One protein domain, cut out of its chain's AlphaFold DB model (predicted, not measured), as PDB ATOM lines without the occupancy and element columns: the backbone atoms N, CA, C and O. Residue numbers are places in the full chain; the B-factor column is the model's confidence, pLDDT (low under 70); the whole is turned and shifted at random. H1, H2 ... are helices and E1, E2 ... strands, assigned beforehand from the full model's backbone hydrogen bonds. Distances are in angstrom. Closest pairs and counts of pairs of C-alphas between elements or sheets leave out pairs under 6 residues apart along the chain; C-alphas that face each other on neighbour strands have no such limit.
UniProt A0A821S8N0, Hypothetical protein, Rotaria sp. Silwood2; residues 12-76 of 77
ATOM      1  N   CYS A  12     135.725 124.964 157.333       83.69
ATOM      2  CA  CYS A  12     134.975 124.765 158.562       83.69
ATOM      3  C   CYS A  12     133.894 123.702 158.377       83.69
ATOM      4  O   CYS A  12     133.002 123.840 157.540       83.69
ATOM      5  N   LYS A  13     133.988 122.637 159.179       81.38
ATOM      6  CA  LYS A  13     133.099 121.479 159.127       81.38
ATOM      7  C   LYS A  13     132.945 120.817 160.501       81.38
ATOM      8  O   LYS A  13     133.877 120.865 161.300       81.38
ATOM      9  N   ALA A  14     131.853 120.110 160.776       80.19
ATOM     10  CA  ALA A  14     130.603 120.102 160.014       80.19
ATOM     11  C   ALA A  14     129.753 121.307 160.441       80.19
ATOM     12  O   ALA A  14     129.475 121.488 161.625       80.19
ATOM     13  N   TYR A  15     129.407 122.152 159.478       67.19
ATOM     14  CA  TYR A  15     128.738 123.426 159.704       67.19
ATOM     15  C   TYR A  15     127.222 123.253 159.556       67.19
ATOM     16  O   TYR A  15     126.804 122.879 158.475       67.19
ATOM     17  N   ASN A  16     126.318 123.471 160.504       67.44
ATOM     18  CA  ASN A  16     126.383 123.748 161.935       67.44
ATOM     19  C   ASN A  16     125.676 122.580 162.686       67.44
ATOM     20  O   ASN A  16     125.170 121.654 162.047       67.44
ATOM     21  N   ALA A  17     125.635 122.594 164.024       73.44
ATOM     22  CA  ALA A  17     124.800 121.695 164.847       73.44
ATOM     23  C   ALA A  17     124.887 120.180 164.537       73.44
ATOM     24  O   ALA A  17     123.887 119.461 164.580       73.44
ATOM     25  N   TYR A  18     126.089 119.699 164.217       75.81
ATOM     26  CA  TYR A  18     126.370 118.305 163.881       75.81
ATOM     27  C   TYR A  18     127.209 117.658 164.990       75.81
ATOM     28  O   TYR A  18     128.438 117.731 164.984       75.81
ATOM     29  N   ASP A  19     126.546 117.048 165.971       82.31
ATOM     30  CA  ASP A  19     127.189 116.413 167.133       82.31
ATOM     31  C   ASP A  19     126.730 114.963 167.380       82.31
ATOM     32  O   ASP A  19     127.230 114.289 168.287       82.31
ATOM     33  N   LEU A  20     125.822 114.452 166.542       83.56
ATOM     34  CA  LEU A  20     125.176 113.156 166.706       83.56
ATOM     35  C   LEU A  20     125.353 112.291 165.456       83.56
ATOM     36  O   LEU A  20     124.800 112.565 164.394       83.56
ATOM     37  N   GLU A  21     126.096 111.191 165.600       82.06
ATOM     38  CA  GLU A  21     126.282 110.213 164.518       82.06
ATOM     39  C   GLU A  21     125.155 109.164 164.487       82.06
ATOM     40  O   GLU A  21     124.556 108.918 163.439       82.06
ATOM     41  N   ASN A  22     124.865 108.533 165.632       86.00
ATOM     42  CA  ASN A  22     123.762 107.582 165.800       86.00
ATOM     43  C   ASN A  22     123.382 107.463 167.281       86.00
ATOM     44  O   ASN A  22     124.192 107.024 168.103       86.00
ATOM     45  N   TRP A  23     122.148 107.822 167.616       83.94
ATOM     46  CA  TRP A  23     121.634 107.740 168.976       83.94
ATOM     47  C   TRP A  23     120.151 107.375 168.977       83.94
ATOM     48  O   TRP A  23     119.346 107.997 168.293       83.94
ATOM     49  N   ILE A  24     119.790 106.345 169.750       86.12
ATOM     50  CA  ILE A  24     118.398 105.888 169.958       86.12
ATOM     51  C   ILE A  24     117.640 105.680 168.625       86.12
ATOM     52  O   ILE A  24     116.448 105.928 168.499       86.12
ATOM     53  N   GLY A  25     118.336 105.176 167.602       86.62
ATOM     54  CA  GLY A  25     117.734 104.892 166.295       86.62
ATOM     55  C   GLY A  25     117.569 106.108 165.377       86.62
ATOM     56  O   GLY A  25     117.066 105.940 164.271       86.62
ATOM     57  N   THR A  26     118.022 107.293 165.791       84.62
ATOM     58  CA  THR A  26     118.189 108.464 164.924       84.62
ATOM     59  C   THR A  26     119.639 108.539 164.463       84.62
ATOM     60  O   THR A  26     120.559 108.526 165.282       84.62
ATOM     61  N   ASP A  27     119.849 108.603 163.150       87.50
ATOM     62  CA  ASP A  27     121.165 108.811 162.550       87.50
ATOM     63  C   ASP A  27     121.369 110.275 162.137       87.50
ATOM     64  O   ASP A  27     120.429 111.070 162.063       87.50
ATOM     65  N   ARG A  28     122.615 110.613 161.821       86.12
ATOM     66  CA  ARG A  28     123.031 111.942 161.363       86.12
ATOM     67  C   ARG A  28     122.280 112.516 160.154       86.12
ATOM     68  O   ARG A  28     122.346 113.719 159.930       86.12
ATOM     69  N   PHE A  29     121.642 111.678 159.336       86.75
ATOM     70  CA  PHE A  29     120.913 112.112 158.139       86.75
ATOM     71  C   PHE A  29     119.461 112.476 158.459       86.75
ATOM     72  O   PHE A  29     118.823 113.193 157.693       86.75
ATOM     73  N   HIS A  30     118.942 111.977 159.582       86.75
ATOM     74  CA  HIS A  30     117.567 112.191 160.033       86.75
ATOM     75  C   HIS A  30     117.484 112.994 161.335       86.75
ATOM     76  O   HIS A  30     116.389 113.225 161.845       86.75
ATOM     77  N   PHE A  31     118.625 113.397 161.893       88.81
ATOM     78  CA  PHE A  31     118.671 114.266 163.056       88.81
ATOM     79  C   PHE A  31     118.217 115.679 162.680       88.81
ATOM     80  O   PHE A  31     118.695 116.251 161.702       88.81
ATOM     81  N   ASP A  32     117.293 116.228 163.464       87.81
ATOM     82  CA  ASP A  32     116.825 117.607 163.352       87.81
ATOM     83  C   ASP A  32     117.241 118.372 164.605       87.81
ATOM     84  O   ASP A  32     116.685 118.192 165.693       87.81
ATOM     85  N   ALA A  33     118.274 119.191 164.442       86.88
ATOM     86  CA  ALA A  33     118.808 120.033 165.488       86.88
ATOM     87  C   ALA A  33     117.917 121.268 165.652       86.88
ATOM     88  O   ALA A  33     117.794 122.101 164.751       86.88
ATOM     89  N   LYS A  34     117.309 121.400 166.833       89.38
ATOM     90  CA  LYS A  34     116.550 122.590 167.227       89.38
ATOM     91  C   LYS A  34     117.462 123.522 168.009       89.38
ATOM     92  O   LYS A  34     117.760 123.250 169.171       89.38
ATOM     93  N   ILE A  35     117.906 124.596 167.367       85.44
ATOM     94  CA  ILE A  35     118.868 125.543 167.942       85.44
ATOM     95  C   ILE A  35     118.401 126.983 167.779       85.44
ATOM     96  O   ILE A  35     117.605 127.297 166.890       85.44
ATOM     97  N   SER A  36     118.869 127.848 168.677       84.94
ATOM     98  CA  SER A  36     118.530 129.268 168.663       84.94
ATOM     99  C   SER A  36     119.333 130.028 167.606       84.94
ATOM    100  O   SER A  36     120.433 129.622 167.235       84.94
ATOM    101  N   ASP A  37     118.815 131.177 167.166       80.69
ATOM    102  CA  ASP A  37     119.529 132.053 166.227       80.69
ATOM    103  C   ASP A  37     120.871 132.545 166.788       80.69
ATOM    104  O   ASP A  37     121.796 132.808 166.030       80.69
ATOM    105  N   GLN A  38     121.000 132.648 168.114       79.75
ATOM    106  CA  GLN A  38     122.252 133.053 168.748       79.75
ATOM    107  C   GLN A  38     123.338 131.982 168.573       79.75
ATOM    108  O   GLN A  38     124.449 132.304 168.156       79.75
ATOM    109  N   ASP A  39     122.994 130.713 168.807       78.06
ATOM    110  CA  ASP A  39     123.922 129.586 168.641       78.06
ATOM    111  C   ASP A  39     124.284 129.358 167.165       78.06
ATOM    112  O   ASP A  39     125.342 128.813 166.847       78.06
ATOM    113  N   LEU A  40     123.424 129.805 166.242       74.62
ATOM    114  CA  LEU A  40     123.734 129.794 164.817       74.62
ATOM    115  C   LEU A  40     124.829 130.801 164.437       74.62
ATOM    116  O   LEU A  40     125.532 130.561 163.462       74.62
ATOM    117  N   VAL A  41     124.980 131.911 165.163       74.81
ATOM    118  CA  VAL A  41     125.891 133.012 164.796       74.81
ATOM    119  C   VAL A  41     127.295 132.833 165.384       74.81
ATOM    120  O   VAL A  41     128.272 133.257 164.765       74.81
ATOM    121  N   GLU A  42     127.427 132.168 166.533       63.78
ATOM    122  CA  GLU A  42     128.714 131.911 167.202       63.78
ATOM    123  C   GLU A  42     129.508 130.773 166.524       63.78
ATOM    124  O   GLU A  42     129.762 129.716 167.101       63.78
ATOM    125  N   THR A  43     129.903 130.977 165.264       70.56
ATOM    126  CA  THR A  43     130.586 129.961 164.448       70.56
ATOM    127  C   THR A  43     132.033 130.325 164.119       70.56
ATOM    128  O   THR A  43     132.457 131.479 164.140       70.56
ATOM    129  N   CYS A  44     132.796 129.304 163.726       71.25
ATOM    130  CA  CYS A  44     134.169 129.392 163.219       71.25
ATOM    131  C   CYS A  44     134.396 130.419 162.094       71.25
ATOM    132  O   CYS A  44     135.542 130.795 161.851       71.25
ATOM    133  N   ILE A  45     133.348 130.841 161.376       74.56
ATOM    134  CA  ILE A  45     133.473 131.772 160.252       74.56
ATOM    135  C   ILE A  45     133.847 133.162 160.759       74.56
ATOM    136  O   ILE A  45     134.759 133.780 160.212       74.56
ATOM    137  N   HIS A  46     133.195 133.606 161.836       74.06
ATOM    138  CA  HIS A  46     133.403 134.929 162.413       74.06
ATOM    139  C   HIS A  46     134.839 135.111 162.927       74.06
ATOM    140  O   HIS A  46     135.467 136.140 162.686       74.06
ATOM    141  N   ASP A  47     135.388 134.091 163.590       70.81
ATOM    142  CA  ASP A  47     136.684 134.217 164.258       70.81
ATOM    143  C   ASP A  47     137.865 133.810 163.363       70.81
ATOM    144  O   ASP A  47     138.916 134.455 163.378       70.81
ATOM    145  N   ALA A  48     137.722 132.741 162.570       74.44
ATOM    146  CA  ALA A  48     138.853 132.112 161.885       74.44
ATOM    147  C   ALA A  48     139.020 132.515 160.412       74.44
ATOM    148  O   ALA A  48     140.017 132.115 159.810       74.44
ATOM    149  N   HIS A  49     138.091 133.291 159.832       78.19
ATOM    150  CA  HIS A  49     138.153 133.761 158.436       78.19
ATOM    151  C   HIS A  49     138.505 132.632 157.443       78.19
ATOM    152  O   HIS A  49     139.420 132.746 156.621       78.19
ATOM    153  N   VAL A  50     137.820 131.493 157.573       82.06
ATOM    154  CA  VAL A  50     138.074 130.299 156.756       82.06
ATOM    155  C   VAL A  50     137.793 130.551 155.274       82.06
ATOM    156  O   VAL A  50     136.946 131.359 154.908       82.06
ATOM    157  N   ALA A  51     138.490 129.820 154.404       84.44
ATOM    158  CA  ALA A  51     138.339 129.961 152.955       84.44
ATOM    159  C   ALA A  51     137.197 129.104 152.377       84.44
ATOM    160  O   ALA A  51     136.834 129.273 151.214       84.44
ATOM    161  N   SER A  52     136.679 128.148 153.153       84.31
ATOM    162  CA  SER A  52     135.634 127.208 152.745       84.31
ATOM    163  C   SER A  52     134.803 126.760 153.947       84.31
ATOM    164  O   SER A  52     135.266 126.810 155.092       84.31
ATOM    165  N   ILE A  53     133.575 126.323 153.675       85.12
ATOM    166  CA  ILE A  53     132.634 125.780 154.654       85.12
ATOM    167  C   ILE A  53     132.009 124.513 154.061       85.12
ATOM    168  O   ILE A  53     131.613 124.498 152.894       85.12
ATOM    169  N   MET A  54     131.871 123.471 154.880       85.69
ATOM    170  CA  MET A  54     131.168 122.240 154.527       85.69
ATOM    171  C   MET A  54     129.908 122.102 155.375       85.69
ATOM    172  O   MET A  54     129.987 121.897 156.591       85.69
ATOM    173  N   CYS A  55     128.756 122.167 154.707       85.12
ATOM    174  CA  CYS A  55     127.452 121.994 155.337       85.12
ATOM    175  C   CYS A  55     127.320 120.599 155.965       85.12
ATOM    176  O   CYS A  55     127.869 119.612 155.462       85.12
ATOM    177  N   SER A  56     126.572 120.518 157.058       86.19
ATOM    178  CA  SER A  56     126.307 119.281 157.772       86.19
ATOM    179  C   SER A  56     125.239 118.435 157.074       86.19
ATOM    180  O   SER A  56     124.511 118.885 156.183       86.19
ATOM    181  N   TYR A  57     125.176 117.155 157.451       87.44
ATOM    182  CA  TYR A  57     124.179 116.226 156.912       87.44
ATOM    183  C   TYR A  57     122.800 116.387 157.549       87.44
ATOM    184  O   TYR A  57     121.813 115.951 156.958       87.44
ATOM    185  N   ASN A  58     122.743 116.957 158.752       86.44
ATOM    186  CA  ASN A  58     121.530 117.017 159.545       86.44
ATOM    187  C   ASN A  58     120.596 118.144 159.090       86.44
ATOM    188  O   ASN A  58     120.926 119.027 158.289       86.44
ATOM    189  N   ILE A  59     119.387 118.081 159.625       90.38
ATOM    190  CA  ILE A  59     118.369 119.110 159.507       90.38
ATOM    191  C   ILE A  59     118.583 120.093 160.660       90.38
ATOM    192  O   ILE A  59     118.991 119.698 161.756       90.38
ATOM    193  N   ILE A  60     118.365 121.377 160.398       88.12
ATOM    194  CA  ILE A  60     118.462 122.455 161.377       88.12
ATOM    195  C   ILE A  60     117.185 123.263 161.268       88.12
ATOM    196  O   ILE A  60     116.889 123.821 160.211       88.12
ATOM    197  N   ASN A  61     116.417 123.306 162.355       89.31
ATOM    198  CA  ASN A  61     115.132 124.001 162.396       89.31
ATOM    199  C   ASN A  61     114.239 123.641 161.183       89.31
ATOM    200  O   ASN A  61     113.728 124.521 160.495       89.31
ATOM    201  N   ASP A  62     114.083 122.334 160.918       90.00
ATOM    202  CA  ASP A  62     113.272 121.754 159.825       90.00
ATOM    203  C   ASP A  62     113.817 121.937 158.391       90.00
ATOM    204  O   ASP A  62     113.212 121.447 157.433       90.00
ATOM    205  N   ILE A  63     114.971 122.588 158.213       88.69
ATOM    206  CA  ILE A  63     115.598 122.808 156.903       88.69
ATOM    207  C   ILE A  63     116.930 122.043 156.838       88.69
ATOM    208  O   ILE A  63     117.750 122.172 157.744       88.69
ATOM    209  N   PRO A  64     117.201 121.242 155.789       88.81
ATOM    210  CA  PRO A  64     118.516 120.626 155.612       88.81
ATOM    211  C   PRO A  64     119.620 121.690 155.587       88.81
ATOM    212  O   PRO A  64     119.492 122.657 154.835       88.81
ATOM    213  N   SER A  65     120.717 121.503 156.335       85.25
ATOM    214  CA  SER A  65     121.807 122.500 156.416       85.25
ATOM    215  C   SER A  65     122.335 122.912 155.032       85.25
ATOM    216  O   SER A  65     122.487 124.091 154.728       85.25
ATOM    217  N   SER A  66     122.472 121.950 154.111       85.19
ATOM    218  CA  SER A  66     122.917 122.206 152.727       85.19
ATOM    219  C   SER A  66     121.963 123.070 151.880       85.19
ATOM    220  O   SER A  66     122.332 123.490 150.787       85.19
ATOM    221  N   ALA A  67     120.730 123.294 152.335       85.19
ATOM    222  CA  ALA A  67     119.721 124.130 151.683       85.19
ATOM    223  C   ALA A  67     119.248 125.281 152.591       85.19
ATOM    224  O   ALA A  67     118.253 125.942 152.286       85.19
ATOM    225  N   ASN A  68     119.934 125.513 153.713       85.31
ATOM    226  CA  ASN A  68     119.578 126.555 154.656       85.31
ATOM    227  C   ASN A  68     120.167 127.898 154.204       85.31
ATOM    228  O   ASN A  68     121.367 128.150 154.291       85.31
ATOM    229  N   GLN A  69     119.290 128.780 153.722       83.19
ATOM    230  CA  GLN A  69     119.674 130.094 153.212       83.19
ATOM    231  C   GLN A  69     120.355 130.964 154.274       83.19
ATOM    232  O   GLN A  69     121.282 131.705 153.962       83.19
ATOM    233  N   PHE A  70     119.915 130.869 155.531       80.31
ATOM    234  CA  PHE A  70     120.511 131.629 156.627       80.31
ATOM    235  C   PHE A  70     121.980 131.233 156.833       80.31
ATOM    236  O   PHE A  70     122.856 132.084 156.957       80.31
ATOM    237  N   GLU A  71     122.265 129.936 156.760       75.50
ATOM    238  CA  GLU A  71     123.619 129.402 156.883       75.50
ATOM    239  C   GLU A  71     124.517 129.775 155.704       75.50
ATOM    240  O   GLU A  71     125.659 130.187 155.908       75.50
ATOM    241  N   ILE A  72     123.998 129.667 154.480       77.44
ATOM    242  CA  ILE A  72     124.776 129.867 153.251       77.44
ATOM    243  C   ILE A  72     124.976 131.353 152.923       77.44
ATOM    244  O   ILE A  72     125.995 131.716 152.336       77.44
ATOM    245  N   GLU A  73     124.022 132.223 153.258       76.69
ATOM    246  CA  GLU A  73     124.082 133.634 152.860       76.69
ATOM    247  C   GLU A  73     124.353 134.602 153.998       76.69
ATOM    248  O   GLU A  73     125.048 135.583 153.760       76.69
ATOM    249  N   MET A  74     123.801 134.378 155.194       69.06
ATOM    250  CA  MET A  74     123.967 135.337 156.293       69.06
ATOM    251  C   MET A  74     125.232 135.104 157.109       69.06
ATOM    252  O   MET A  74     125.775 136.059 157.649       69.06
ATOM    253  N   LEU A  75     125.681 133.856 157.224       71.00
ATOM    254  CA  LEU A  75     126.821 133.521 158.074       71.00
ATOM    255  C   LEU A  75     128.113 133.283 157.286       71.00
ATOM    256  O   LEU A  75     129.192 133.550 157.799       71.00
ATOM    257  N   ALA A  76     128.014 132.786 156.049       68.31
ATOM    258  CA  ALA A  76     129.160 132.437 155.207       68.31
ATOM    259  C   ALA A  76     129.686 133.565 154.297       68.31
ATOM    260  O   ALA A  76     130.734 133.386 153.673       68.31
TER     261      ALA A  76
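AT A GLANCE: This is residues 12 to 76 of the 77 residues of the protein "Hypothetical protein" of Rotaria sp. Silwood2 (UniProt A0A821S8N0). Little regular structure: two short parallel strands, E1 and E2, and three short helices gather toward one end, while the loop of residues 16 to 36 reaches the other end at Gly 25. The 65 printed residues run E1, H1, H2, E2, H3, with 25 in named elements, class mixed. The whole is compact, radius of gyration of the C-alphas 11.6 A, but elongated, 36 by 19 by 17 A.

HOW THE PARTS SIT: E1, residues 12 to 15, and E2, residues 52 to 55, are parallel neighbours at 11 degrees; N 12 and O 52, 2.9 A apart, are within hydrogen-bond range. H1, residues 37 to 41, and H2, residues 44 to 48, complete a strand-helix-strand unit, parallel strands joined through helices, with a right-handed crossover. H3, residues 69 to 75, is close to but not clearly touching H1; their closest C-alphas, Val 41 and Leu 75, are 6.8 A apart. Every O i to N i+4 pair is within hydrogen-bond range in H1 and H2, 2 of 3 in H3.

IN THESE COORDINATES: E1 begins at C-alpha 12 (134.975, 124.765, 158.562). E2 spans 10.0 A. H3 spans 9.3 A, ending at C-alpha 75 (126.821, 133.521, 158.074).

THE WHOLE: The printed part has no cut. Links E1 to H1 and E2 to H3 are long. Residues 15 to 16, 42, 74 and 76 have pLDDT under 70.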